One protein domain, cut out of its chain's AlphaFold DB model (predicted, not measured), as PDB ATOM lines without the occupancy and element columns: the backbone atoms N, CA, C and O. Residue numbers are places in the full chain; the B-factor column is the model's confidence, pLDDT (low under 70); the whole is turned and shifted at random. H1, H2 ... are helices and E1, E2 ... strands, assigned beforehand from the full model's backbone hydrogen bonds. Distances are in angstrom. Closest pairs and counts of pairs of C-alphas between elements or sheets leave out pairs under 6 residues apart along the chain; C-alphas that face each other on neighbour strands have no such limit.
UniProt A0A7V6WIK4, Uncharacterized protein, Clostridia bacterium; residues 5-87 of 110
ATOM      1  N   HIS A   5     193.885 234.324 166.810       90.44
ATOM      2  CA  HIS A   5     192.556 234.037 167.343       90.44
ATOM      3  C   HIS A   5     192.072 232.660 166.915       90.44
ATOM      4  O   HIS A   5     192.249 232.261 165.763       90.44
ATOM      5  N   ILE A   6     191.406 231.969 167.835       90.88
ATOM      6  CA  ILE A   6     190.474 230.912 167.459       90.88
ATOM      7  C   ILE A   6     189.254 231.601 166.862       90.88
ATOM      8  O   ILE A   6     188.648 232.465 167.498       90.88
ATOM      9  N   LEU A   7     188.920 231.228 165.633       88.88
ATOM     10  CA  LEU A   7     187.777 231.793 164.938       88.88
ATOM     11  C   LEU A   7     186.507 231.081 165.382       88.88
ATOM     12  O   LEU A   7     186.441 229.852 165.397       88.88
ATOM     13  N   GLY A   8     185.508 231.873 165.754       85.62
ATOM     14  CA  GLY A   8     184.161 231.385 166.008       85.62
ATOM     15  C   GLY A   8     183.370 231.249 164.717       85.62
ATOM     16  O   GLY A   8     182.619 230.294 164.560       85.62
ATOM     17  N   ASN A   9     183.558 232.171 163.775       85.06
ATOM     18  CA  ASN A   9     182.844 232.159 162.502       85.06
ATOM     19  C   ASN A   9     183.532 231.277 161.455       85.06
ATOM     20  O   ASN A   9     184.759 231.254 161.335       85.06
ATOM     21  N   GLY A  10     182.726 230.574 160.657       77.25
ATOM     22  CA  GLY A  10     183.216 229.757 159.553       77.25
ATOM     23  C   GLY A  10     183.794 230.610 158.431       77.25
ATOM     24  O   GLY A  10     183.103 231.460 157.879       77.25
ATOM     25  N   TRP A  11     185.039 230.330 158.040       70.56
ATOM     26  CA  TRP A  11     185.698 231.025 156.927       70.56
ATOM     27  C   TRP A  11     184.972 230.797 155.587       70.56
ATOM     28  O   TRP A  11     184.925 231.691 154.747       70.56
ATOM     29  N   PHE A  12     184.390 229.609 155.376       72.44
ATOM     30  CA  PHE A  12     183.916 229.172 154.052       72.44
ATOM     31  C   PHE A  12     182.395 229.129 153.874       72.44
ATOM     32  O   PHE A  12     181.930 229.003 152.745       72.44
ATOM     33  N   SER A  13     181.601 229.197 154.946       66.00
ATOM     34  CA  SER A  13     180.152 228.960 154.858       66.00
ATOM     35  C   SER A  13     179.320 230.235 154.714       66.00
ATOM     36  O   SER A  13     178.129 230.138 154.428       66.00
ATOM     37  N   GLY A  14     179.899 231.420 154.965       67.00
ATOM     38  CA  GLY A  14     179.152 232.685 155.063       67.00
ATOM     39  C   GLY A  14     178.075 232.691 156.159       67.00
ATOM     40  O   GLY A  14     177.332 233.659 156.295       67.00
ATOM     41  N   ASN A  15     177.985 231.609 156.934       68.56
ATOM     42  CA  ASN A  15     176.975 231.369 157.943       68.56
ATOM     43  C   ASN A  15     177.613 231.668 159.308       68.56
ATOM     44  O   ASN A  15     178.649 231.068 159.616       68.56
ATOM     45  N   PRO A  16     177.035 232.556 160.137       68.12
ATOM     46  CA  PRO A  16     177.607 232.974 161.423       68.12
ATOM     47  C   PRO A  16     177.487 231.898 162.517       68.12
ATOM     48  O   PRO A  16     177.511 232.192 163.710       68.12
ATOM     49  N   SER A  17     177.309 230.634 162.129       74.31
ATOM     50  CA  SER A  17     177.305 229.506 163.051       74.31
ATOM     51  C   SER A  17     178.675 229.372 163.705       74.31
ATOM     52  O   SER A  17     179.694 229.415 163.012       74.31
ATOM     53  N   ASN A  18     178.692 229.154 165.018       82.75
ATOM     54  CA  ASN A  18     179.923 228.917 165.752       82.75
ATOM     55  C   ASN A  18     180.563 227.591 165.313       82.75
ATOM     56  O   ASN A  18     180.070 226.518 165.654       82.75
ATOM     57  N   VAL A  19     181.662 227.672 164.568       86.75
ATOM     58  CA  VAL A  19     182.437 226.520 164.085       86.75
ATOM     59  C   VAL A  19     183.660 226.224 164.951       86.75
ATOM     60  O   VAL A  19     184.420 225.309 164.635       86.75
ATOM     61  N   ALA A  20     183.895 227.003 166.010       89.25
ATOM     62  CA  ALA A  20     185.022 226.746 166.893       89.25
ATOM     63  C   ALA A  20     184.846 225.382 167.569       89.25
ATOM     64  O   ALA A  20     183.773 225.077 168.098       89.25
ATOM     65  N   LEU A  21     185.912 224.587 167.546       90.50
ATOM     66  CA  LEU A  21     185.963 223.257 168.147       90.50
ATOM     67  C   LEU A  21     185.712 223.329 169.656       90.50
ATOM     68  O   LEU A  21     186.174 224.245 170.323       90.50
ATOM     69  N   GLU A  22     185.023 222.339 170.204       93.06
ATOM     70  CA  GLU A  22     185.057 222.112 171.649       93.06
ATOM     71  C   GLU A  22     186.383 221.449 172.016       93.06
ATOM     72  O   GLU A  22     186.870 220.602 171.268       93.06
ATOM     73  N   ASN A  23     186.949 221.814 173.165       94.44
ATOM     74  CA  ASN A  23     188.207 221.282 173.691       94.44
ATOM     75  C   ASN A  23     189.373 221.318 172.685       94.44
ATOM     76  O   ASN A  23     189.631 220.380 171.929       94.44
ATOM     77  N   VAL A  24     190.142 222.401 172.702       94.31
ATOM     78  CA  VAL A  24     191.241 222.599 171.751       94.31
ATOM     79  C   VAL A  24     192.568 222.211 172.393       94.31
ATOM     80  O   VAL A  24     192.903 222.696 173.468       94.31
ATOM     81  N   THR A  25     193.360 221.380 171.712       95.44
ATOM     82  CA  THR A  25     194.728 221.047 172.133       95.44
ATOM     83  C   THR A  25     195.742 221.587 171.132       95.44
ATOM     84  O   THR A  25     195.690 221.271 169.946       95.44
ATOM     85  N   ILE A  26     196.683 222.393 171.619       93.56
ATOM     86  CA  ILE A  26     197.741 223.025 170.832       93.56
ATOM     87  C   ILE A  26     199.093 222.584 171.393       93.56
ATOM     88  O   ILE A  26     199.460 222.934 172.516       93.56
ATOM     89  N   HIS A  27     199.856 221.859 170.577       93.38
ATOM     90  CA  HIS A  27     201.259 221.546 170.832       93.38
ATOM     91  C   HIS A  27     202.131 222.394 169.911       93.38
ATOM     92  O   HIS A  27     202.174 222.152 168.707       93.38
ATOM     93  N   GLY A  28     202.802 223.411 170.446       89.88
ATOM     94  CA  GLY A  28     203.564 224.327 169.600       89.88
ATOM     95  C   GLY A  28     203.950 225.643 170.260       89.88
ATOM     96  O   GLY A  28     203.584 225.933 171.397       89.88
ATOM     97  N   ALA A  29     204.713 226.444 169.520       89.25
ATOM     98  CA  ALA A  29     205.043 227.806 169.906       89.25
ATOM     99  C   ALA A  29     204.079 228.785 169.217       89.25
ATOM    100  O   ALA A  29     204.049 228.876 167.991       89.25
ATOM    101  N   LEU A  30     203.299 229.522 170.007       90.75
ATOM    102  CA  LEU A  30     202.460 230.626 169.552       90.75
ATOM    103  C   LEU A  30     203.194 231.945 169.799       90.75
ATOM    104  O   LEU A  30     203.541 232.265 170.936       90.75
ATOM    105  N   PHE A  31     203.415 232.718 168.736       89.56
ATOM    106  CA  PHE A  31     204.167 233.971 168.792       89.56
ATOM    107  C   PHE A  31     203.379 235.115 168.148       89.56
ATOM    108  O   PHE A  31     203.222 235.170 166.928       89.56
ATOM    109  N   SER A  32     202.889 236.047 168.969       90.12
ATOM    110  CA  SER A  32     202.239 237.283 168.524       90.12
ATOM    111  C   SER A  32     203.103 238.497 168.863       90.12
ATOM    112  O   SER A  32     203.421 238.749 170.023       90.12
ATOM    113  N   ILE A  33     203.448 239.285 167.839       86.31
ATOM    114  CA  ILE A  33     204.328 240.459 167.971       86.31
ATOM    115  C   ILE A  33     203.594 241.658 168.583       86.31
ATOM    116  O   ILE A  33     204.156 242.410 169.376       86.31
ATOM    117  N   THR A  34     202.344 241.898 168.176       87.06
ATOM    118  CA  THR A  34     201.661 243.176 168.460       87.06
ATOM    119  C   THR A  34     200.480 243.038 169.411       87.06
ATOM    120  O   THR A  34     200.141 244.019 170.068       87.06
ATOM    121  N   LYS A  35     199.853 241.860 169.494       90.81
ATOM    122  CA  LYS A  35     198.695 241.608 170.359       90.81
ATOM    123  C   LYS A  35     198.915 240.324 171.159       90.81
ATOM    124  O   LYS A  35     199.949 240.200 171.814       90.81
ATOM    125  N   GLY A  36     197.977 239.387 171.105       93.25
ATOM    126  CA  GLY A  36     198.110 238.103 171.755       93.25
ATOM    127  C   GLY A  36     197.190 237.042 171.199       93.25
ATOM    128  O   GLY A  36     196.801 237.080 170.025       93.25
ATOM    129  N   PHE A  37     196.928 236.075 172.069       94.56
ATOM    130  CA  PHE A  37     196.194 234.864 171.767       94.56
ATOM    131  C   PHE A  37     194.812 234.869 172.426       94.56
ATOM    132  O   PHE A  37     194.728 234.955 173.653       94.56
ATOM    133  N   GLY A  38     193.756 234.774 171.614       94.31
ATOM    134  CA  GLY A  38     192.369 234.968 172.045       94.31
ATOM    135  C   GLY A  38     191.354 234.062 171.343       94.31
ATOM    136  O   GLY A  38     191.684 233.334 170.406       94.31
ATOM    137  N   TYR A  39     190.100 234.121 171.789       93.25
ATOM    138  CA  TYR A  39     188.945 233.508 171.124       93.25
ATOM    139  C   TYR A  39     187.928 234.597 170.775       93.25
ATOM    140  O   TYR A  39     187.628 235.442 171.611       93.25
ATOM    141  N   GLU A  40     187.393 234.592 169.552       91.38
ATOM    142  CA  GLU A  40     186.442 235.620 169.100       91.38
ATOM    143  C   GLU A  40     185.152 235.682 169.922       91.38
ATOM    144  O   GLU A  40     184.662 236.775 170.184       91.38
ATOM    145  N   PHE A  41     184.619 234.532 170.343       91.31
ATOM    146  CA  PHE A  41     183.370 234.443 171.110       91.31
ATOM    147  C   PHE A  41     183.608 233.996 172.554       91.31
ATOM    148  O   PHE A  41     182.858 233.180 173.094       91.31
ATOM    149  N   TYR A  42     184.674 234.523 173.163       92.06
ATOM    150  CA  TYR A  42     185.087 234.213 174.535       92.06
ATOM    151  C   TYR A  42     184.006 234.461 175.595       92.06
ATOM    152  O   TYR A  42     184.124 233.933 176.693       92.06
ATOM    153  N   ASP A  43     182.992 235.267 175.294       91.81
ATOM    154  CA  ASP A  43     181.929 235.685 176.207       91.81
ATOM    155  C   ASP A  43     180.566 235.041 175.904       91.81
ATOM    156  O   ASP A  43     179.645 235.174 176.707       91.81
ATOM    157  N   THR A  44     180.421 234.352 174.767       89.44
ATOM    158  CA  THR A  44     179.105 233.963 174.234       89.44
ATOM    159  C   THR A  44     178.819 232.468 174.357       89.44
ATOM    160  O   THR A  44     177.697 232.085 174.676       89.44
ATOM    161  N   TYR A  45     179.808 231.611 174.081       88.56
ATOM    162  CA  TYR A  45     179.611 230.158 174.013       88.56
ATOM    163  C   TYR A  45     180.592 229.430 174.915       88.56
ATOM    164  O   TYR A  45     181.787 229.686 174.820       88.56
ATOM    165  N   GLU A  46     180.116 228.480 175.712       91.56
ATOM    166  CA  GLU A  46     180.972 227.529 176.423       91.56
ATOM    167  C   GLU A  46     181.662 226.584 175.424       91.56
ATOM    168  O   GLU A  46     181.041 226.099 174.472       91.56
ATOM    169  N   LYS A  47     182.971 226.367 175.595       92.19
ATOM    170  CA  LYS A  47     183.806 225.567 174.682       92.19
ATOM    171  C   LYS A  47     184.689 224.526 175.366       92.19
ATOM    172  O   LYS A  47     185.427 223.813 174.679       92.19
ATOM    173  N   GLY A  48     184.605 224.406 176.689       93.19
ATOM    174  CA  GLY A  48     185.429 223.488 177.469       93.19
ATOM    175  C   GLY A  48     186.867 223.986 177.606       93.19
ATOM    176  O   GLY A  48     187.104 225.177 177.767       93.19
ATOM    177  N   ILE A  49     187.853 223.094 177.542       94.81
ATOM    178  CA  ILE A  49     189.240 223.416 177.910       94.81
ATOM    179  C   ILE A  49     190.091 223.713 176.676       94.81
ATOM    180  O   ILE A  49     190.113 222.957 175.706       94.81
ATOM    181  N   ILE A  50     190.885 224.780 176.740       95.44
ATOM    182  CA  ILE A  50     191.987 225.007 175.815       95.44
ATOM    183  C   ILE A  50     193.323 224.611 176.443       95.44
ATOM    184  O   ILE A  50     193.868 225.295 177.311       95.44
ATOM    185  N   THR A  51     193.876 223.509 175.942       96.56
ATOM    186  CA  THR A  51     195.160 222.963 176.368       96.56
ATOM    187  C   THR A  51     196.275 223.485 175.472       96.56
ATOM    188  O   THR A  51     196.310 223.192 174.278       96.56
ATOM    189  N   LEU A  52     197.229 224.219 176.042       95.06
ATOM    190  CA  LEU A  52     198.449 224.641 175.354       95.06
ATOM    191  C   LEU A  52     199.664 224.001 176.020       95.06
ATOM    192  O   LEU A  52     199.904 224.194 177.214       95.06
ATOM    193  N   ARG A  53     200.439 223.250 175.236       95.00
ATOM    194  CA  ARG A  53     201.719 222.654 175.636       95.00
ATOM    195  C   ARG A  53     202.802 223.146 174.688       95.00
ATOM    196  O   ARG A  53     202.857 222.738 173.530       95.00
ATOM    197  N   GLY A  54     203.642 224.058 175.161       92.44
ATOM    198  CA  GLY A  54     204.647 224.675 174.302       92.44
ATOM    199  C   GLY A  54     205.118 226.028 174.804       92.44
ATOM    200  O   GLY A  54     205.430 226.188 175.982       92.44
ATOM    201  N   SER A  55     205.172 227.014 173.917       90.19
ATOM    202  CA  SER A  55     205.546 228.388 174.254       90.19
ATOM    203  C   SER A  55     204.454 229.344 173.799       90.19
ATOM    204  O   SER A  55     203.918 229.193 172.705       90.19
ATOM    205  N   LEU A  56     204.106 230.321 174.633       91.88
ATOM    206  CA  LEU A  56     203.136 231.359 174.299       91.88
ATOM    207  C   LEU A  56     203.763 232.719 174.572       91.88
ATOM    208  O   LEU A  56     203.938 233.117 175.723       91.88
ATOM    209  N   ILE A  57     204.076 233.435 173.498       90.50
ATOM    210  CA  ILE A  57     204.643 234.777 173.543       90.50
ATOM    211  C   ILE A  57     203.610 235.735 172.955       90.50
ATOM    212  O   ILE A  57     203.192 235.605 171.804       90.50
ATOM    213  N   GLN A  58     203.189 236.694 173.770       92.31
ATOM    214  CA  GLN A  58     202.187 237.698 173.430       92.31
ATOM    215  C   GLN A  58     202.521 239.018 174.120       92.31
ATOM    216  O   GLN A  58     203.016 239.023 175.246       92.31
ATOM    217  N   LYS A  59     202.225 240.136 173.455       91.69
ATOM    218  CA  LYS A  59     202.373 241.481 174.023       91.69
ATOM    219  C   LYS A  59     201.245 241.805 175.003       91.69
ATOM    220  O   LYS A  59     201.497 242.351 176.072       91.69
ATOM    221  N   THR A  60     200.016 241.459 174.631       91.44
ATOM    222  CA  THR A  60     198.813 241.672 175.442       91.44
ATOM    223  C   THR A  60     198.106 240.342 175.615       91.44
ATOM    224  O   THR A  60     197.941 239.608 174.646       91.44
ATOM    225  N   ARG A  61     197.691 240.016 176.839       89.94
ATOM    226  CA  ARG A  61     196.909 238.806 177.109       89.94
ATOM    227  C   ARG A  61     195.469 239.032 176.664       89.94
ATOM    228  O   ARG A  61     194.757 239.807 177.292       89.94
ATOM    229  N   GLU A  62     195.056 238.333 175.616       93.38
ATOM    230  CA  GLU A  62     193.678 238.378 175.125       93.38
ATOM    231  C   GLU A  62     192.795 237.353 175.885       93.38
ATOM    232  O   GLU A  62     193.295 236.383 176.496       93.38
ATOM    233  N   PRO A  63     191.473 237.578 175.936       93.12
ATOM    234  CA  PRO A  63     190.542 236.637 176.537       93.12
ATOM    235  C   PRO A  63     190.324 235.427 175.617       93.12
ATOM    236  O   PRO A  63     190.250 235.547 174.396       93.12
ATOM    237  N   VAL A  64     190.217 234.244 176.224       94.19
ATOM    238  CA  VAL A  64     189.743 233.026 175.530       94.19
ATOM    239  C   VAL A  64     188.454 232.488 176.145       94.19
ATOM    240  O   VAL A  64     187.767 231.702 175.509       94.19
ATOM    241  N   GLY A  65     188.131 232.947 177.352       93.25
ATOM    242  CA  GLY A  65     186.926 232.649 178.098       93.25
ATOM    243  C   GLY A  65     186.742 233.663 179.222       93.25
ATOM    244  O   GLY A  65     187.692 234.385 179.570       93.25
ATOM    245  N   GLN A  66     185.531 233.732 179.759       91.44
ATOM    246  CA  GLN A  66     185.148 234.559 180.891       91.44
ATOM    247  C   GLN A  66     184.562 233.680 181.996       91.44
ATOM    248  O   GLN A  66     183.669 232.879 181.755       91.44
ATOM    249  N   PHE A  67     185.036 233.904 183.220       86.12
ATOM    250  CA  PHE A  67     184.530 233.248 184.420       86.12
ATOM    251  C   PHE A  67     183.635 234.231 185.161       86.12
ATOM    252  O   PHE A  67     184.085 235.330 185.514       86.12
ATOM    253  N   ASN A  68     182.365 233.890 185.362       81.19
ATOM    254  CA  ASN A  68     181.425 234.753 186.068       81.19
ATOM    255  C   ASN A  68     180.486 233.946 186.980       81.19
ATOM    256  O   ASN A  68     180.420 232.725 186.916       81.19
ATOM    257  N   PHE A  69     179.759 234.636 187.864       78.38
ATOM    258  CA  PHE A  69     178.874 233.990 188.846       78.38
ATOM    259  C   PHE A  69     177.731 233.170 188.213       78.38
ATOM    260  O   PHE A  69     177.215 232.247 188.835       78.38
ATOM    261  N   TRP A  70     177.325 233.518 186.994       76.88
ATOM    262  CA  TRP A  70     176.205 232.923 186.266       76.88
ATOM    263  C   TRP A  70     176.623 231.797 185.312       76.88
ATOM    264  O   TRP A  70     175.750 231.172 184.713       76.88
ATOM    265  N   GLY A  71     177.924 231.532 185.181       79.69
ATOM    266  CA  GLY A  71     178.476 230.476 184.338       79.69
ATOM    267  C   GLY A  71     179.757 230.896 183.622       79.69
ATOM    268  O   GLY A  71     180.072 232.086 183.510       79.69
ATOM    269  N   ASP A  72     180.470 229.898 183.117       89.06
ATOM    270  CA  ASP A  72     181.706 230.086 182.367       89.06
ATOM    271  C   ASP A  72     181.406 230.127 180.864       89.06
ATOM    272  O   ASP A  72     180.571 229.384 180.348       89.06
ATOM    273  N   THR A  73     182.057 231.042 180.149       93.25
ATOM    274  CA  THR A  73     181.943 231.168 178.691       93.25
ATOM    275  C   THR A  73     183.319 231.137 178.041       93.25
ATOM    276  O   THR A  73     184.335 231.436 178.665       93.25
ATOM    277  N   GLY A  74     183.373 230.738 176.774       93.56
ATOM    278  CA  GLY A  74     184.604 230.492 176.037       93.56
ATOM    279  C   GLY A  74     185.333 229.247 176.532       93.56
ATOM    280  O   GLY A  74     184.706 228.221 176.794       93.56
ATOM    281  N   TYR A  75     186.662 229.329 176.600       95.06
ATOM    282  CA  TYR A  75     187.513 228.221 177.017       95.06
ATOM    283  C   TYR A  75     188.177 228.430 178.378       95.06
ATOM    284  O   TYR A  75     188.741 229.495 178.664       95.06
ATOM    285  N   ASP A  76     188.284 227.332 179.114       94.38
ATOM    286  CA  ASP A  76     189.102 227.208 180.309       94.38
ATOM    287  C   ASP A  76     190.575 227.058 179.949       94.38
ATOM    288  O   ASP A  76     190.967 226.231 179.124       94.38
ATOM    289  N   LYS A  77     191.428 227.875 180.566       92.81
ATOM    290  CA  LYS A  77     192.857 227.921 180.239       92.81
ATOM    291  C   LYS A  77     193.620 226.810 180.960       92.81
ATOM    292  O   LYS A  77     193.827 226.906 182.165       92.81
ATOM    293  N   ASP A  78     194.168 225.863 180.204       95.38
ATOM    294  CA  ASP A  78     195.183 224.917 180.682       95.38
ATOM    295  C   ASP A  78     196.492 225.107 179.897       95.38
ATOM    296  O   ASP A  78     196.743 224.481 178.864       95.38
ATOM    297  N   TYR A  79     197.346 226.019 180.368       94.12
ATOM    298  CA  TYR A  79     198.612 226.352 179.711       94.12
ATOM    299  C   TYR A  79     199.794 225.826 180.513       94.12
ATOM    300  O   TYR A  79     199.975 226.187 181.674       94.12
ATOM    301  N   ALA A  80     200.651 225.046 179.860       94.88
ATOM    302  CA  ALA A  80     201.905 224.588 180.433       94.88
ATOM    303  C   ALA A  80     203.047 224.793 179.441       94.88
ATOM    304  O   ALA A  80     202.927 224.533 178.239       94.88
ATOM    305  N   HIS A  81     204.171 225.268 179.969       91.25
ATOM    306  CA  HIS A  81     205.363 225.462 179.171       91.25
ATOM    307  C   HIS A  81     206.039 224.117 178.867       91.25
ATOM    308  O   HIS A  81     206.271 223.323 179.778       91.25
ATOM    309  N   ASP A  82     206.365 223.864 177.599       90.25
ATOM    310  CA  ASP A  82     207.160 222.697 177.206       90.25
ATOM    311  C   ASP A  82     208.650 223.021 177.337       90.25
ATOM    312  O   ASP A  82     209.210 223.769 176.531       90.25
ATOM    313  N   SER A  83     209.299 222.434 178.344       86.88
ATOM    314  CA  SER A  83     210.711 222.677 178.662       86.88
ATOM    315  C   SER A  83     211.668 222.328 177.522       86.88
ATOM    316  O   SER A  83     212.775 222.867 177.466       86.88
ATOM    317  N   ARG A  84     211.264 221.476 176.571       85.00
ATOM    318  CA  ARG A  84     212.085 221.153 175.396       85.00
ATOM    319  C   ARG A  84     212.293 222.372 174.507       85.00
ATOM    320  O   ARG A  84     213.340 222.474 173.881       85.00
ATOM    321  N   MET A  85     211.355 223.321 174.496       82.38
ATOM    322  CA  MET A  85     211.453 224.542 173.691       82.38
ATOM    323  C   MET A  85     212.479 225.554 174.224       82.38
ATOM    324  O   MET A  85     212.784 226.512 173.520       82.38
ATOM    325  N   LEU A  86     213.028 225.355 175.431       79.94
ATOM    326  CA  LEU A  86     214.171 226.141 175.917       79.94
ATOM    327  C   LEU A  86     215.498 225.708 175.285       79.94
ATOM    328  O   LEU A  86     216.385 226.538 175.110       79.94
ATOM    329  N   TYR A  87     215.656 224.410 175.010       78.62
ATOM    330  CA  TYR A  87     216.973 223.804 174.768       78.62
ATOM    331  C   TYR A  87     217.082 223.063 173.438       78.62
ATOM    332  O   TYR A  87     218.183 222.885 172.924       78.62
TER     333      TYR A  87
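This is residues 5 to 87 of the 110 residues of an uncharacterized protein of Clostridia bacterium (UniProt A0A7V6WIK4). A twisted, curled sheet bends along E1 and E3, whose far ends lead the chain back through short E2 and into hairpin E4 and E5; residues 13 to 16 loop at one end, tiny H1 ends the other. The printed part has 83 residues, with E1 E2 E3 E4 E5 H1 in order; the sheet, E1 E3 E5 E4, is mixed. Mostly strand and compact, it has a radius of gyration of the C-alphas of 13.6 A and spans 43 by 35 by 22 A.

Look first at residues 5 to 6, paired parallel with residues 38 to 39 of E2, residues 37 to 39. E1, residues 24 to 31, is parallel to E3, residues 46 to 57, with N 26 and O 51 2.8 A apart. E3 is parallel to E5, residues 71 to 81, with N 50 and O 76 2.8 A apart. E4, residues 65 to 68, forms an antiparallel hairpin with E5; N 66 and O 73 are 2.8 A apart. H1, residues 84 to 87, only grazes the sheet and is too short for an O i to N i+4 pair.

Find C-alpha 24 at (191.241, 222.599, 171.751), where E1 begins; E3 spans 24.9 A and bends by 99 degrees at residue 54, and E5 spans 27.8 A. H1 ends at C-alpha 87, (216.973, 223.804, 174.768).

The C-alphas farthest apart, Asn 15 and Tyr 87, are 44.0 A apart; the printed part has no cut, no link is long, and residues 13 to 16 have pLDDT under 70.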